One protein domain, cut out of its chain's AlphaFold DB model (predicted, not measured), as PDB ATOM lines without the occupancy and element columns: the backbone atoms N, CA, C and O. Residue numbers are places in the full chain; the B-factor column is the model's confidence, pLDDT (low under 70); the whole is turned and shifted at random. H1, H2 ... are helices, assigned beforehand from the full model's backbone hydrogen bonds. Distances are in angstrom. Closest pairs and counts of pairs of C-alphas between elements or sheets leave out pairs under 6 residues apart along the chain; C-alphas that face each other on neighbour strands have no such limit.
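This is residues 43 to 131 of the 131 residues of an uncharacterized protein of Micrococcus cohnii (UniProt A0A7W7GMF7). A long helix, H1, runs through the middle, with H4 side by side with it and running back the opposite way. H5 crosses H4, H6 crosses H1 near its last residues, the short H3 packs on H1 and H4, and the small H2 lies near the first residues of H1. The printed part has 89 residues with six named helices, H1 to H6 in chain order, and no named strand: all helix. It is compact and rounded, with a radius of gyration of the C-alphas of 11.8 A and spans of 32 by 26 by 21 A.

H1, residues 43 to 60, is close to but not clearly touching H2, residues 71 to 76: the closest C-alphas, of Ser 44 and Leu 73, are 7.1 A apart. With residues 48 to 56 alone, H1 touches H3, residues 79 to 83; the closest C-alphas are those of Ala 52 and Val 83, 5.9 A. H1 touches H4, residues 91 to 101, at a shallow tilt of 18 degrees, opposite ways; C-alphas 56 and 94 come closest, 6.4 A. H4 touches H5, residues 106 to 118, at 72 degrees, only just about perpendicular, closest at C-alphas 99 and 106, 4.7 A. With residues 56 to 60 alone, H1 touches H6, residues 123 to 129, closest at C-alphas 57 and 125, 4.3 A. H2 and H4 are apart. Each O i to N i+4 pair is within hydrogen-bond range in H1, H2, H3, H5 and H6, and 6 of 7 in H4.

H1 begins at C-alpha 43, (142.011, 113.429, 147.408), and is 26.2 A long. H2 measures 8.7 A, H3 6.4 A, H4 15.6 A and H5 18.2 A. H6, 9.9 A, ends at C-alpha 129, (122.875, 98.918, 135.403).

The C-alphas farthest apart, of Gly 72 and Gly 130, are 32.7 A apart. The printed part has no cut, and no link is long. Mean pLDDT of the printed part is 93.3; residue 69 is under 70.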
ATOM      1  N   GLY A  43     140.767 114.205 147.411       93.50
ATOM      2  CA  GLY A  43     142.011 113.429 147.408       93.50
ATOM      3  C   GLY A  43     141.827 111.961 147.013       93.50
ATOM      4  O   GLY A  43     141.104 111.647 146.066       93.50
ATOM      5  N   SER A  44     142.469 111.056 147.758       94.00
ATOM      6  CA  SER A  44     142.430 109.616 147.479       94.00
ATOM      7  C   SER A  44     141.035 109.004 147.621       94.00
ATOM      8  O   SER A  44     140.719 108.063 146.896       94.00
ATOM      9  N   HIS A  45     140.157 109.564 148.463       95.38
ATOM     10  CA  HIS A  45     138.779 109.078 148.600       95.38
ATOM     11  C   HIS A  45     137.973 109.293 147.322       95.38
ATOM     12  O   HIS A  45     137.278 108.391 146.853       95.38
ATOM     13  N   ARG A  46     138.126 110.476 146.721       95.56
ATOM     14  CA  ARG A  46     137.532 110.797 145.422       95.56
ATOM     15  C   ARG A  46     138.055 109.862 144.331       95.56
ATOM     16  O   ARG A  46     137.258 109.327 143.563       95.56
ATOM     17  N   THR A  47     139.367 109.626 144.299       93.94
ATOM     18  CA  THR A  47     140.004 108.702 143.348       93.94
ATOM     19  C   THR A  47     139.471 107.276 143.500       93.94
ATOM     20  O   THR A  47     139.111 106.649 142.505       93.94
ATOM     21  N   ALA A  48     139.344 106.779 144.734       95.19
ATOM     22  CA  ALA A  48     138.801 105.451 145.009       95.19
ATOM     23  C   ALA A  48     137.352 105.306 144.518       95.19
ATOM     24  O   ALA A  48     137.021 104.318 143.867       95.19
ATOM     25  N   LEU A  49     136.494 106.300 144.770       96.62
ATOM     26  CA  LEU A  49     135.105 106.285 144.299       96.62
ATOM     27  C   LEU A  49     134.997 106.300 142.771       96.62
ATOM     28  O   LEU A  49     134.179 105.568 142.215       96.62
ATOM     29  N   GLN A  50     135.845 107.077 142.092       95.12
ATOM     30  CA  GLN A  50     135.887 107.102 140.629       95.12
ATOM     31  C   GLN A  50     136.312 105.750 140.049       95.12
ATOM     32  O   GLN A  50     135.633 105.236 139.163       95.12
ATOM     33  N   ILE A  51     137.385 105.149 140.572       95.00
ATOM     34  CA  ILE A  51     137.849 103.821 140.143       95.00
ATOM     35  C   ILE A  51     136.757 102.776 140.368       95.00
ATOM     36  O   ILE A  51     136.445 102.004 139.463       95.00
ATOM     37  N   ALA A  52     136.146 102.780 141.553       96.38
ATOM     38  CA  ALA A  52     135.085 101.847 141.889       96.38
ATOM     39  C   ALA A  52     133.901 101.962 140.925       96.38
ATOM     40  O   ALA A  52     133.427 100.953 140.405       96.38
ATOM     41  N   LEU A  53     133.448 103.185 140.646       96.88
ATOM     42  CA  LEU A  53     132.332 103.397 139.736       96.88
ATOM     43  C   LEU A  53     132.686 103.001 138.300       96.88
ATOM     44  O   LEU A  53     131.880 102.350 137.646       96.88
ATOM     45  N   MET A  54     133.891 103.312 137.820       95.62
ATOM     46  CA  MET A  54     134.345 102.862 136.500       95.62
ATOM     47  C   MET A  54     134.345 101.333 136.390       95.62
ATOM     48  O   MET A  54     133.752 100.801 135.453       95.62
ATOM     49  N   ALA A  55     134.916 100.632 137.371       95.94
ATOM     50  CA  ALA A  55     134.938  99.172 137.403       95.94
ATOM     51  C   ALA A  55     133.523  98.570 137.421       95.94
ATOM     52  O   ALA A  55     133.237  97.602 136.716       95.94
ATOM     53  N   ILE A  56     132.608  99.170 138.185       97.25
ATOM     54  CA  ILE A  56     131.192  98.785 138.218       97.25
ATOM     55  C   ILE A  56     130.541  98.953 136.839       97.25
ATOM     56  O   ILE A  56     129.872  98.037 136.362       97.25
ATOM     57  N   LEU A  57     130.754 100.092 136.177       97.00
ATOM     58  CA  LEU A  57     130.183 100.369 134.858       97.00
ATOM     59  C   LEU A  57     130.760  99.444 133.780       97.00
ATOM     60  O   LEU A  57     130.036  99.035 132.875       97.00
ATOM     61  N   GLU A  58     132.042  99.088 133.866       96.00
ATOM     62  CA  GLU A  58     132.667  98.088 132.997       96.00
ATOM     63  C   GLU A  58     132.023  96.712 133.196       96.00
ATOM     64  O   GLU A  58     131.577  96.096 132.226       96.00
ATOM     65  N   ARG A  59     131.887  96.266 134.449       96.75
ATOM     66  CA  ARG A  59     131.241  94.992 134.798       96.75
ATOM     67  C   ARG A  59     129.790  94.924 134.335       96.75
ATOM     68  O   ARG A  59     129.373  93.891 133.812       96.75
ATOM     69  N   ALA A  60     129.037  96.013 134.475       96.62
ATOM     70  CA  ALA A  60     127.658  96.103 133.998       96.62
ATOM     71  C   ALA A  60     127.560  95.899 132.478       96.62
ATOM     72  O   ALA A  60     126.641  95.252 131.987       96.62
ATOM     73  N   GLN A  61     128.563  96.369 131.733       95.44
ATOM     74  CA  GLN A  61     128.683  96.163 130.287       95.44
ATOM     75  C   GLN A  61     129.271  94.789 129.911       95.44
ATOM     76  O   GLN A  61     129.564  94.548 128.741       95.44
ATOM     77  N   GLY A  62     129.502  93.899 130.881       94.69
ATOM     78  CA  GLY A  62     130.146  92.603 130.660       94.69
ATOM     79  C   GLY A  62     131.644  92.691 130.345       94.69
ATOM     80  O   GLY A  62     132.217  91.728 129.838       94.69
ATOM     81  N   LYS A  63     132.287  93.833 130.619       94.12
ATOM     82  CA  LYS A  63     133.732  94.029 130.454       94.12
ATOM     83  C   LYS A  63     134.465  93.610 131.729       94.12
ATOM     84  O   LYS A  63     133.929  93.695 132.834       94.12
ATOM     85  N   SER A  64     135.713  93.177 131.573       91.12
ATOM     86  CA  SER A  64     136.601  92.947 132.713       91.12
ATOM     87  C   SER A  64     137.119  94.290 133.228       91.12
ATOM     88  O   SER A  64     137.733  95.015 132.443       91.12
ATOM     89  N   PRO A  65     136.890  94.623 134.505       90.50
ATOM     90  CA  PRO A  65     137.337  95.886 135.064       90.50
ATOM     91  C   PRO A  65     138.857  95.938 135.219       90.50
ATOM     92  O   PRO A  65     139.508  94.916 135.463       90.50
ATOM     93  N   THR A  66     139.425  97.137 135.106       81.06
ATOM     94  CA  THR A  66     140.868  97.340 135.308       81.06
ATOM     95  C   THR A  66     141.168  97.629 136.777       81.06
ATOM     96  O   THR A  66     140.679  98.610 137.333       81.06
ATOM     97  N   LEU A  67     142.008  96.802 137.406       75.12
ATOM     98  CA  LEU A  67     142.514  97.073 138.754       75.12
ATOM     99  C   LEU A  67     143.457  98.290 138.750       75.12
ATOM    100  O   LEU A  67     144.311  98.409 137.859       75.12
ATOM    101  N   PRO A  68     143.357  99.187 139.746       73.06
ATOM    102  CA  PRO A  68     144.364 100.219 139.935       73.06
ATOM    103  C   PRO A  68     145.730  99.579 140.216       73.06
ATOM    104  O   PRO A  68     145.829  98.603 140.949       73.06
ATOM    105  N   HIS A  69     146.786 100.145 139.627       68.81
ATOM    106  CA  HIS A  69     148.171  99.688 139.817       68.81
ATOM    107  C   HIS A  69     148.818 100.274 141.089       68.81
ATOM    108  O   HIS A  69     149.997 100.045 141.341       68.81
ATOM    109  N   ASP A  70     148.077 101.091 141.844       79.06
ATOM    110  CA  ASP A  70     148.570 101.791 143.030       79.06
ATOM    111  C   ASP A  70     148.264 100.989 144.301       79.06
ATOM    112  O   ASP A  70     147.159 101.050 144.852       79.06
ATOM    113  N   ASP A  71     149.277 100.263 144.778       76.94
ATOM    114  CA  ASP A  71     149.224  99.485 146.017       76.94
ATOM    115  C   ASP A  71     148.856 100.347 147.239       76.94
ATOM    116  O   ASP A  71     148.210  99.860 148.169       76.94
ATOM    117  N   GLY A  72     149.222 101.636 147.252       86.81
ATOM    118  CA  GLY A  72     148.900 102.543 148.355       86.81
ATOM    119  C   GLY A  72     147.400 102.816 148.457       86.81
ATOM    120  O   GLY A  72     146.841 102.853 149.558       86.81
ATOM    121  N   LEU A  73     146.724 102.940 147.313       88.88
ATOM    122  CA  LEU A  73     145.281 103.149 147.273       88.88
ATOM    123  C   LEU A  73     144.514 101.889 147.688       88.88
ATOM    124  O   LEU A  73     143.531 101.999 148.419       88.88
ATOM    125  N   LEU A  74     144.973 100.703 147.276       88.88
ATOM    126  CA  LEU A  74     144.375  99.428 147.689       88.88
ATOM    127  C   LEU A  74     144.538  99.181 149.194       88.88
ATOM    128  O   LEU A  74     143.592  98.746 149.843       88.88
ATOM    129  N   GLN A  75     145.688  99.530 149.782       90.31
ATOM    130  CA  GLN A  75     145.875  99.463 151.237       90.31
ATOM    131  C   GLN A  75     144.920 100.397 151.990       90.31
ATOM    132  O   GLN A  75     144.402 100.034 153.046       90.31
ATOM    133  N   GLN A  76     144.675 101.597 151.454       92.50
ATOM    134  CA  GLN A  76     143.760 102.562 152.061       92.50
ATOM    135  C   GLN A  76     142.281 102.180 151.863       92.50
ATOM    136  O   GLN A  76     141.456 102.427 152.745       92.50
ATOM    137  N   TYR A  77     141.947 101.567 150.724       92.31
ATOM    138  CA  TYR A  77     140.592 101.188 150.323       92.31
ATOM    139  C   TYR A  77     140.550  99.729 149.838       92.31
ATOM    140  O   TYR A  77     140.355  99.477 148.646       92.31
ATOM    141  N   PRO A  78     140.668  98.747 150.749       90.62
ATOM    142  CA  PRO A  78     140.762  97.332 150.379       90.62
ATOM    143  C   PRO A  78     139.505  96.803 149.678       90.62
ATOM    144  O   PRO A  78     139.572  95.856 148.900       90.62
ATOM    145  N   SER A  79     138.349  97.446 149.881       91.88
ATOM    146  CA  SER A  79     137.114  97.094 149.173       91.88
ATOM    147  C   SER A  79     137.221  97.249 147.654       91.88
ATOM    148  O   SER A  79     136.430  96.633 146.941       91.88
ATOM    149  N   LEU A  80     138.186  98.024 147.138       91.88
ATOM    150  CA  LEU A  80     138.420  98.169 145.700       91.88
ATOM    151  C   LEU A  80     138.783  96.848 145.018       91.88
ATOM    152  O   LEU A  80     138.427  96.672 143.853       91.88
ATOM    153  N   GLU A  81     139.424  95.911 145.721       90.75
ATOM    154  CA  GLU A  81     139.720  94.585 145.167       90.75
ATOM    155  C   GLU A  81     138.436  93.826 144.817       90.75
ATOM    156  O   GLU A  81     138.318  93.250 143.734       90.75
ATOM    157  N   ASP A  82     137.443  93.867 145.709       90.19
ATOM    158  CA  ASP A  82     136.140  93.245 145.475       90.19
ATOM    159  C   ASP A  82     135.350  93.974 144.383       90.19
ATOM    160  O   ASP A  82     134.652  93.330 143.594       90.19
ATOM    161  N   VAL A  83     135.464  95.305 144.305       92.75
ATOM    162  CA  VAL A  83     134.794  96.088 143.256       92.75
ATOM    163  C   VAL A  83     135.351  95.749 141.874       92.75
ATOM    164  O   VAL A  83     134.582  95.549 140.928       92.75
ATOM    165  N   CYS A  84     136.674  95.614 141.770       90.19
ATOM    166  CA  CYS A  84     137.371  95.295 140.527       90.19
ATOM    167  C   CYS A  84     137.420  93.788 140.226       90.19
ATOM    168  O   CYS A  84     138.132  93.361 139.317       90.19
ATOM    169  N   ARG A  85     136.670  92.951 140.955       91.44
ATOM    170  CA  ARG A  85     136.553  91.529 140.622       91.44
ATOM    171  C   ARG A  85     135.717  91.362 139.342       91.44
ATOM    172  O   ARG A  85     134.596  91.871 139.292       91.44
ATOM    173  N   PRO A  86     136.203  90.630 138.319       91.69
ATOM    174  CA  PRO A  86     135.423  90.364 137.115       91.69
ATOM    175  C   PRO A  86     134.117  89.619 137.402       91.69
ATOM    176  O   PRO A  86     134.031  88.819 138.335       91.69
ATOM    177  N   GLY A  87     133.125  89.835 136.542       93.31
ATOM    178  CA  GLY A  87     131.817  89.191 136.618       93.31
ATOM    179  C   GLY A  87     130.671  90.202 136.597       93.31
ATOM    180  O   GLY A  87     130.905  91.400 136.789       93.31
ATOM    181  N   PRO A  88     129.435  89.726 136.359       93.56
ATOM    182  CA  PRO A  88     128.270  90.593 136.293       93.56
ATOM    183  C   PRO A  88     128.057  91.329 137.619       93.56
ATOM    184  O   PRO A  88     128.510  90.900 138.688       93.56
ATOM    185  N   ILE A  89     127.364  92.456 137.539       96.81
ATOM    186  CA  ILE A  89     126.965  93.245 138.698       96.81
ATOM    187  C   ILE A  89     125.554  93.777 138.471       96.81
ATOM    188  O   ILE A  89     125.219  94.177 137.358       96.81
ATOM    189  N   ASP A  90     124.731  93.752 139.515       96.69
ATOM    190  CA  ASP A  90     123.430  94.410 139.523       96.69
ATOM    191  C   ASP A  90     123.493  95.727 140.310       96.69
ATOM    192  O   ASP A  90     124.484  96.048 140.975       96.69
ATOM    193  N   ILE A  91     122.423  96.516 140.227       97.31
ATOM    194  CA  ILE A  91     122.359  97.809 140.904       97.31
ATOM    195  C   ILE A  91     122.454  97.690 142.434       97.31
ATOM    196  O   ILE A  91     123.050  98.550 143.082       97.31
ATOM    197  N   ALA A  92     121.908  96.626 143.029       97.88
ATOM    198  CA  ALA A  92     121.950  96.436 144.476       97.88
ATOM    199  C   ALA A  92     123.393  96.216 144.950       97.88
ATOM    200  O   ALA A  92     123.831  96.819 145.935       97.88
ATOM    201  N   GLU A  93     124.154  95.413 144.210       97.56
ATOM    202  CA  GLU A  93     125.563  95.174 144.467       97.56
ATOM    203  C   GLU A  93     126.410  96.421 144.211       97.56
ATOM    204  O   GLU A  93     127.256  96.756 145.040       97.56
ATOM    205  N   ALA A  94     126.153  97.157 143.127       97.88
ATOM    206  CA  ALA A  94     126.832  98.420 142.843       97.88
ATOM    207  C   ALA A  94     126.658  99.435 143.989       97.88
ATOM    208  O   ALA A  94     127.637  99.998 144.488       97.88
ATOM    209  N   VAL A  95     125.421  99.620 144.463       98.31
ATOM    210  CA  VAL A  95     125.101 100.497 145.600       98.31
ATOM    211  C   VAL A  95     125.784 100.016 146.879       98.31
ATOM    212  O   VAL A  95     126.319 100.832 147.630       98.31
ATOM    213  N   ARG A  96     125.818  98.703 147.131       97.94
ATOM    214  CA  ARG A  96     126.508  98.130 148.296       97.94
ATOM    215  C   ARG A  96     128.013  98.408 148.255       97.94
ATOM    216  O   ARG A  96     128.572  98.873 149.247       97.94
ATOM    217  N   GLN A  97     128.652  98.162 147.114       97.12
ATOM    218  CA  GLN A  97     130.093  98.324 146.922       97.12
ATOM    219  C   GLN A  97     130.536  99.790 147.055       97.12
ATOM    220  O   GLN A  97     131.460 100.085 147.816       97.12
ATOM    221  N   ILE A  98     129.830 100.723 146.410       98.00
ATOM    222  CA  ILE A  98     130.062 102.167 146.597       98.00
ATOM    223  C   ILE A  98     129.737 102.589 148.037       98.00
ATOM    224  O   ILE A  98     130.456 103.394 148.629       98.00
ATOM    225  N   GLY A  99     128.697 102.010 148.640       97.38
ATOM    226  CA  GLY A  99     128.317 102.245 150.030       97.38
ATOM    227  C   GLY A  99     129.451 101.955 151.004       97.38
ATOM    228  O   GLY A  99     129.680 102.757 151.903       97.38
ATOM    229  N   HIS A 100     130.216 100.877 150.806       96.19
ATOM    230  CA  HIS A 100     131.393 100.584 151.633       96.19
ATOM    231  C   HIS A 100     132.442 101.703 151.579       96.19
ATOM    232  O   HIS A 100     132.974 102.086 152.619       96.19
ATOM    233  N   LEU A 101     132.681 102.284 150.399       95.75
ATOM    234  CA  LEU A 101     133.572 103.440 150.246       95.75
ATOM    235  C   LEU A 101     132.982 104.713 150.867       95.75
ATOM    236  O   LEU A 101     133.724 105.611 151.240       95.75
ATOM    237  N   LEU A 102     131.663 104.791 151.029       96.12
ATOM    238  CA  LEU A 102     130.949 105.891 151.679       96.12
ATOM    239  C   LEU A 102     130.538 105.553 153.118       96.12
ATOM    240  O   LEU A 102     129.461 105.948 153.573       96.12
ATOM    241  N   TYR A 103     131.399 104.831 153.840       92.81
ATOM    242  CA  TYR A 103     131.219 104.491 155.258       92.81
ATOM    243  C   TYR A 103     129.919 103.719 155.553       92.81
ATOM    244  O   TYR A 103     129.270 103.925 156.576       92.81
ATOM    245  N   GLY A 104     129.515 102.840 154.636       93.44
ATOM    246  CA  GLY A 104     128.319 102.001 154.742       93.44
ATOM    247  C   GLY A 104     127.007 102.683 154.340       93.44
ATOM    248  O   GLY A 104     125.940 102.098 154.525       93.44
ATOM    249  N   ASN A 105     127.038 103.900 153.790       96.00
ATOM    250  CA  ASN A 105     125.822 104.648 153.468       96.00
ATOM    251  C   ASN A 105     125.303 104.350 152.048       96.00
ATOM    252  O   ASN A 105     125.722 104.970 151.071       96.00
ATOM    253  N   GLN A 106     124.344 103.426 151.945       96.75
ATOM    254  CA  GLN A 106     123.745 103.000 150.670       96.75
ATOM    255  C   GLN A 106     122.918 104.097 149.982       96.75
ATOM    256  O   GLN A 106     122.972 104.233 148.765       96.75
ATOM    257  N   ALA A 107     122.187 104.917 150.742       96.56
ATOM    258  CA  ALA A 107     121.435 106.036 150.169       96.56
ATOM    259  C   ALA A 107     122.378 107.053 149.508       96.56
ATOM    260  O   ALA A 107     122.137 107.499 148.390       96.56
ATOM    261  N   ARG A 108     123.501 107.353 150.171       96.81
ATOM    262  CA  ARG A 108     124.545 108.225 149.627       96.81
ATOM    263  C   ARG A 108     125.241 107.598 148.416       96.81
ATOM    264  O   ARG A 108     125.608 108.312 147.491       96.81
ATOM    265  N   ALA A 109     125.409 106.279 148.405       97.94
ATOM    266  CA  ALA A 109     125.945 105.564 147.252       97.94
ATOM    267  C   ALA A 109     125.034 105.664 146.029       97.94
ATOM    268  O   ALA A 109     125.518 105.947 144.939       97.94
ATOM    269  N   LEU A 110     123.722 105.500 146.204       97.50
ATOM    270  CA  LEU A 110     122.777 105.695 145.108       97.50
ATOM    271  C   LEU A 110     122.812 107.141 144.591       97.50
ATOM    272  O   LEU A 110     122.900 107.345 143.384       97.50
ATOM    273  N   GLU A 111     122.830 108.128 145.493       96.19
ATOM    274  CA  GLU A 111     122.955 109.549 145.132       96.19
ATOM    275  C   GLU A 111     124.249 109.821 144.339       96.19
ATOM    276  O   GLU A 111     124.212 110.533 143.340       96.19
ATOM    277  N   TYR A 112     125.377 109.208 144.720       97.50
ATOM    278  CA  TYR A 112     126.643 109.317 143.986       97.50
ATOM    279  C   TYR A 112     126.536 108.795 142.550       97.50
ATOM    280  O   TYR A 112     126.941 109.468 141.600       97.50
ATOM    281  N   ILE A 113     125.983 107.589 142.394       97.62
ATOM    282  CA  ILE A 113     125.848 106.931 141.093       97.62
ATOM    283  C   ILE A 113     124.915 107.757 140.195       97.62
ATOM    284  O   ILE A 113     125.246 108.017 139.040       97.62
ATOM    285  N   GLN A 114     123.802 108.253 140.743       95.88
ATOM    286  CA  GLN A 114     122.863 109.129 140.036       95.88
ATOM    287  C   GLN A 114     123.493 110.472 139.653       95.88
ATOM    288  O   GLN A 114     123.304 110.931 138.531       95.88
ATOM    289  N   ALA A 115     124.279 111.087 140.540       94.88
ATOM    290  CA  ALA A 115     124.988 112.330 140.246       94.88
ATOM    291  C   ALA A 115     125.999 112.152 139.101       94.88
ATOM    292  O   ALA A 115     126.127 113.019 138.234       94.88
ATOM    293  N   HIS A 116     126.683 111.007 139.053       96.25
ATOM    294  CA  HIS A 116     127.561 110.666 137.937       96.25
ATOM    295  C   HIS A 116     126.782 110.417 136.636       96.25
ATOM    296  O   HIS A 116     127.203 110.889 135.578       96.25
ATOM    297  N   ALA A 117     125.656 109.700 136.692       94.94
ATOM    298  CA  ALA A 117     124.798 109.462 135.531       94.94
ATOM    299  C   ALA A 117     124.233 110.777 134.965       94.94
ATOM    300  O   ALA A 117     124.332 111.032 133.766       94.94
ATOM    301  N   ALA A 118     123.736 111.664 135.833       93.12
ATOM    302  CA  ALA A 118     123.196 112.975 135.469       93.12
ATOM    303  C   ALA A 118     124.237 113.899 134.814       93.12
ATOM    304  O   ALA A 118     123.890 114.752 134.002       93.12
ATOM    305  N   ARG A 119     125.528 113.700 135.111       90.31
ATOM    306  CA  ARG A 119     126.639 114.395 134.445       90.31
ATOM    307  C   ARG A 119     126.830 113.960 132.980       90.31
ATOM    308  O   ARG A 119     127.574 114.612 132.252       90.31
ATOM    309  N   GLY A 120     126.194 112.864 132.557       89.44
ATOM    310  CA  GLY A 120     126.339 112.266 131.229       89.44
ATOM    311  C   GLY A 120     127.581 111.382 131.075       89.44
ATOM    312  O   GLY A 120     127.966 111.042 129.957       89.44
ATOM    313  N   LEU A 121     128.235 111.013 132.180       88.44
ATOM    314  CA  LEU A 121     129.445 110.192 132.168       88.44
ATOM    315  C   LEU A 121     129.086 108.703 132.205       88.44
ATOM    316  O   LEU A 121     128.308 108.272 133.052       88.44
ATOM    317  N   GLY A 122     129.704 107.897 131.335       92.44
ATOM    318  CA  GLY A 122     129.544 106.437 131.351       92.44
ATOM    319  C   GLY A 122     128.125 105.954 131.027       92.44
ATOM    320  O   GLY A 122     127.698 104.949 131.587       92.44
ATOM    321  N   ALA A 123     127.407 106.673 130.155       94.69
ATOM    322  CA  ALA A 123     125.995 106.440 129.834       94.69
ATOM    323  C   ALA A 123     125.662 104.968 129.527       94.69
ATOM    324  O   ALA A 123     124.726 104.430 130.107       94.69
ATOM    325  N   ASP A 124     126.470 104.293 128.703       95.94
ATOM    326  CA  ASP A 124     126.257 102.879 128.361       95.94
ATOM    327  C   ASP A 124     126.323 101.957 129.589       95.94
ATOM    328  O   ASP A 124     125.577 100.986 129.692       95.94
ATOM    329  N   GLY A 125     127.208 102.263 130.541       96.25
ATOM    330  CA  GLY A 125     127.334 101.508 131.784       96.25
ATOM    331  C   GLY A 125     126.166 101.736 132.737       96.25
ATOM    332  O   GLY A 125     125.693 100.781 133.346       96.25
ATOM    333  N   HIS A 126     125.679 102.976 132.841       97.38
ATOM    334  CA  HIS A 126     124.512 103.297 133.671       97.38
ATOM    335  C   HIS A 126     123.246 102.662 133.103       97.38
ATOM    336  O   HIS A 126     122.537 101.972 133.831       97.38
ATOM    337  N   ALA A 127     123.053 102.749 131.785       96.44
ATOM    338  CA  ALA A 127     121.958 102.072 131.104       96.44
ATOM    339  C   ALA A 127     122.007 100.549 131.321       96.44
ATOM    340  O   ALA A 127     120.974  99.929 131.577       96.44
ATOM    341  N   ALA A 128     123.199  99.941 131.286       96.56
ATOM    342  CA  ALA A 128     123.378  98.518 131.576       96.56
ATOM    343  C   ALA A 128     123.088  98.145 133.047       96.56
ATOM    344  O   ALA A 128     122.654  97.026 133.313       96.56
ATOM    345  N   LEU A 129     123.280  99.070 133.996       95.06
ATOM    346  CA  LEU A 129     122.875  98.918 135.403       95.06
ATOM    347  C   LEU A 129     121.377  99.158 135.643       95.06
ATOM    348  O   LEU A 129     120.881  98.833 136.722       95.06
ATOM    349  N   GLY A 130     120.665  99.727 134.668       94.00
ATOM    350  CA  GLY A 130     119.266 100.128 134.801       94.00
ATOM    351  C   GLY A 130     119.064 101.500 135.456       94.00
ATOM    352  O   GLY A 130     118.045 101.692 136.121       94.00
ATOM    353  N   ILE A 131     120.024 102.419 135.292       88.19
ATOM    354  CA  ILE A 131     119.952 103.833 135.711       88.19
ATOM    355  C   ILE A 131     119.788 104.741 134.497       88.19
ATOM    356  O   ILE A 131     120.525 104.537 133.504       88.19
TER     357      ILE A 131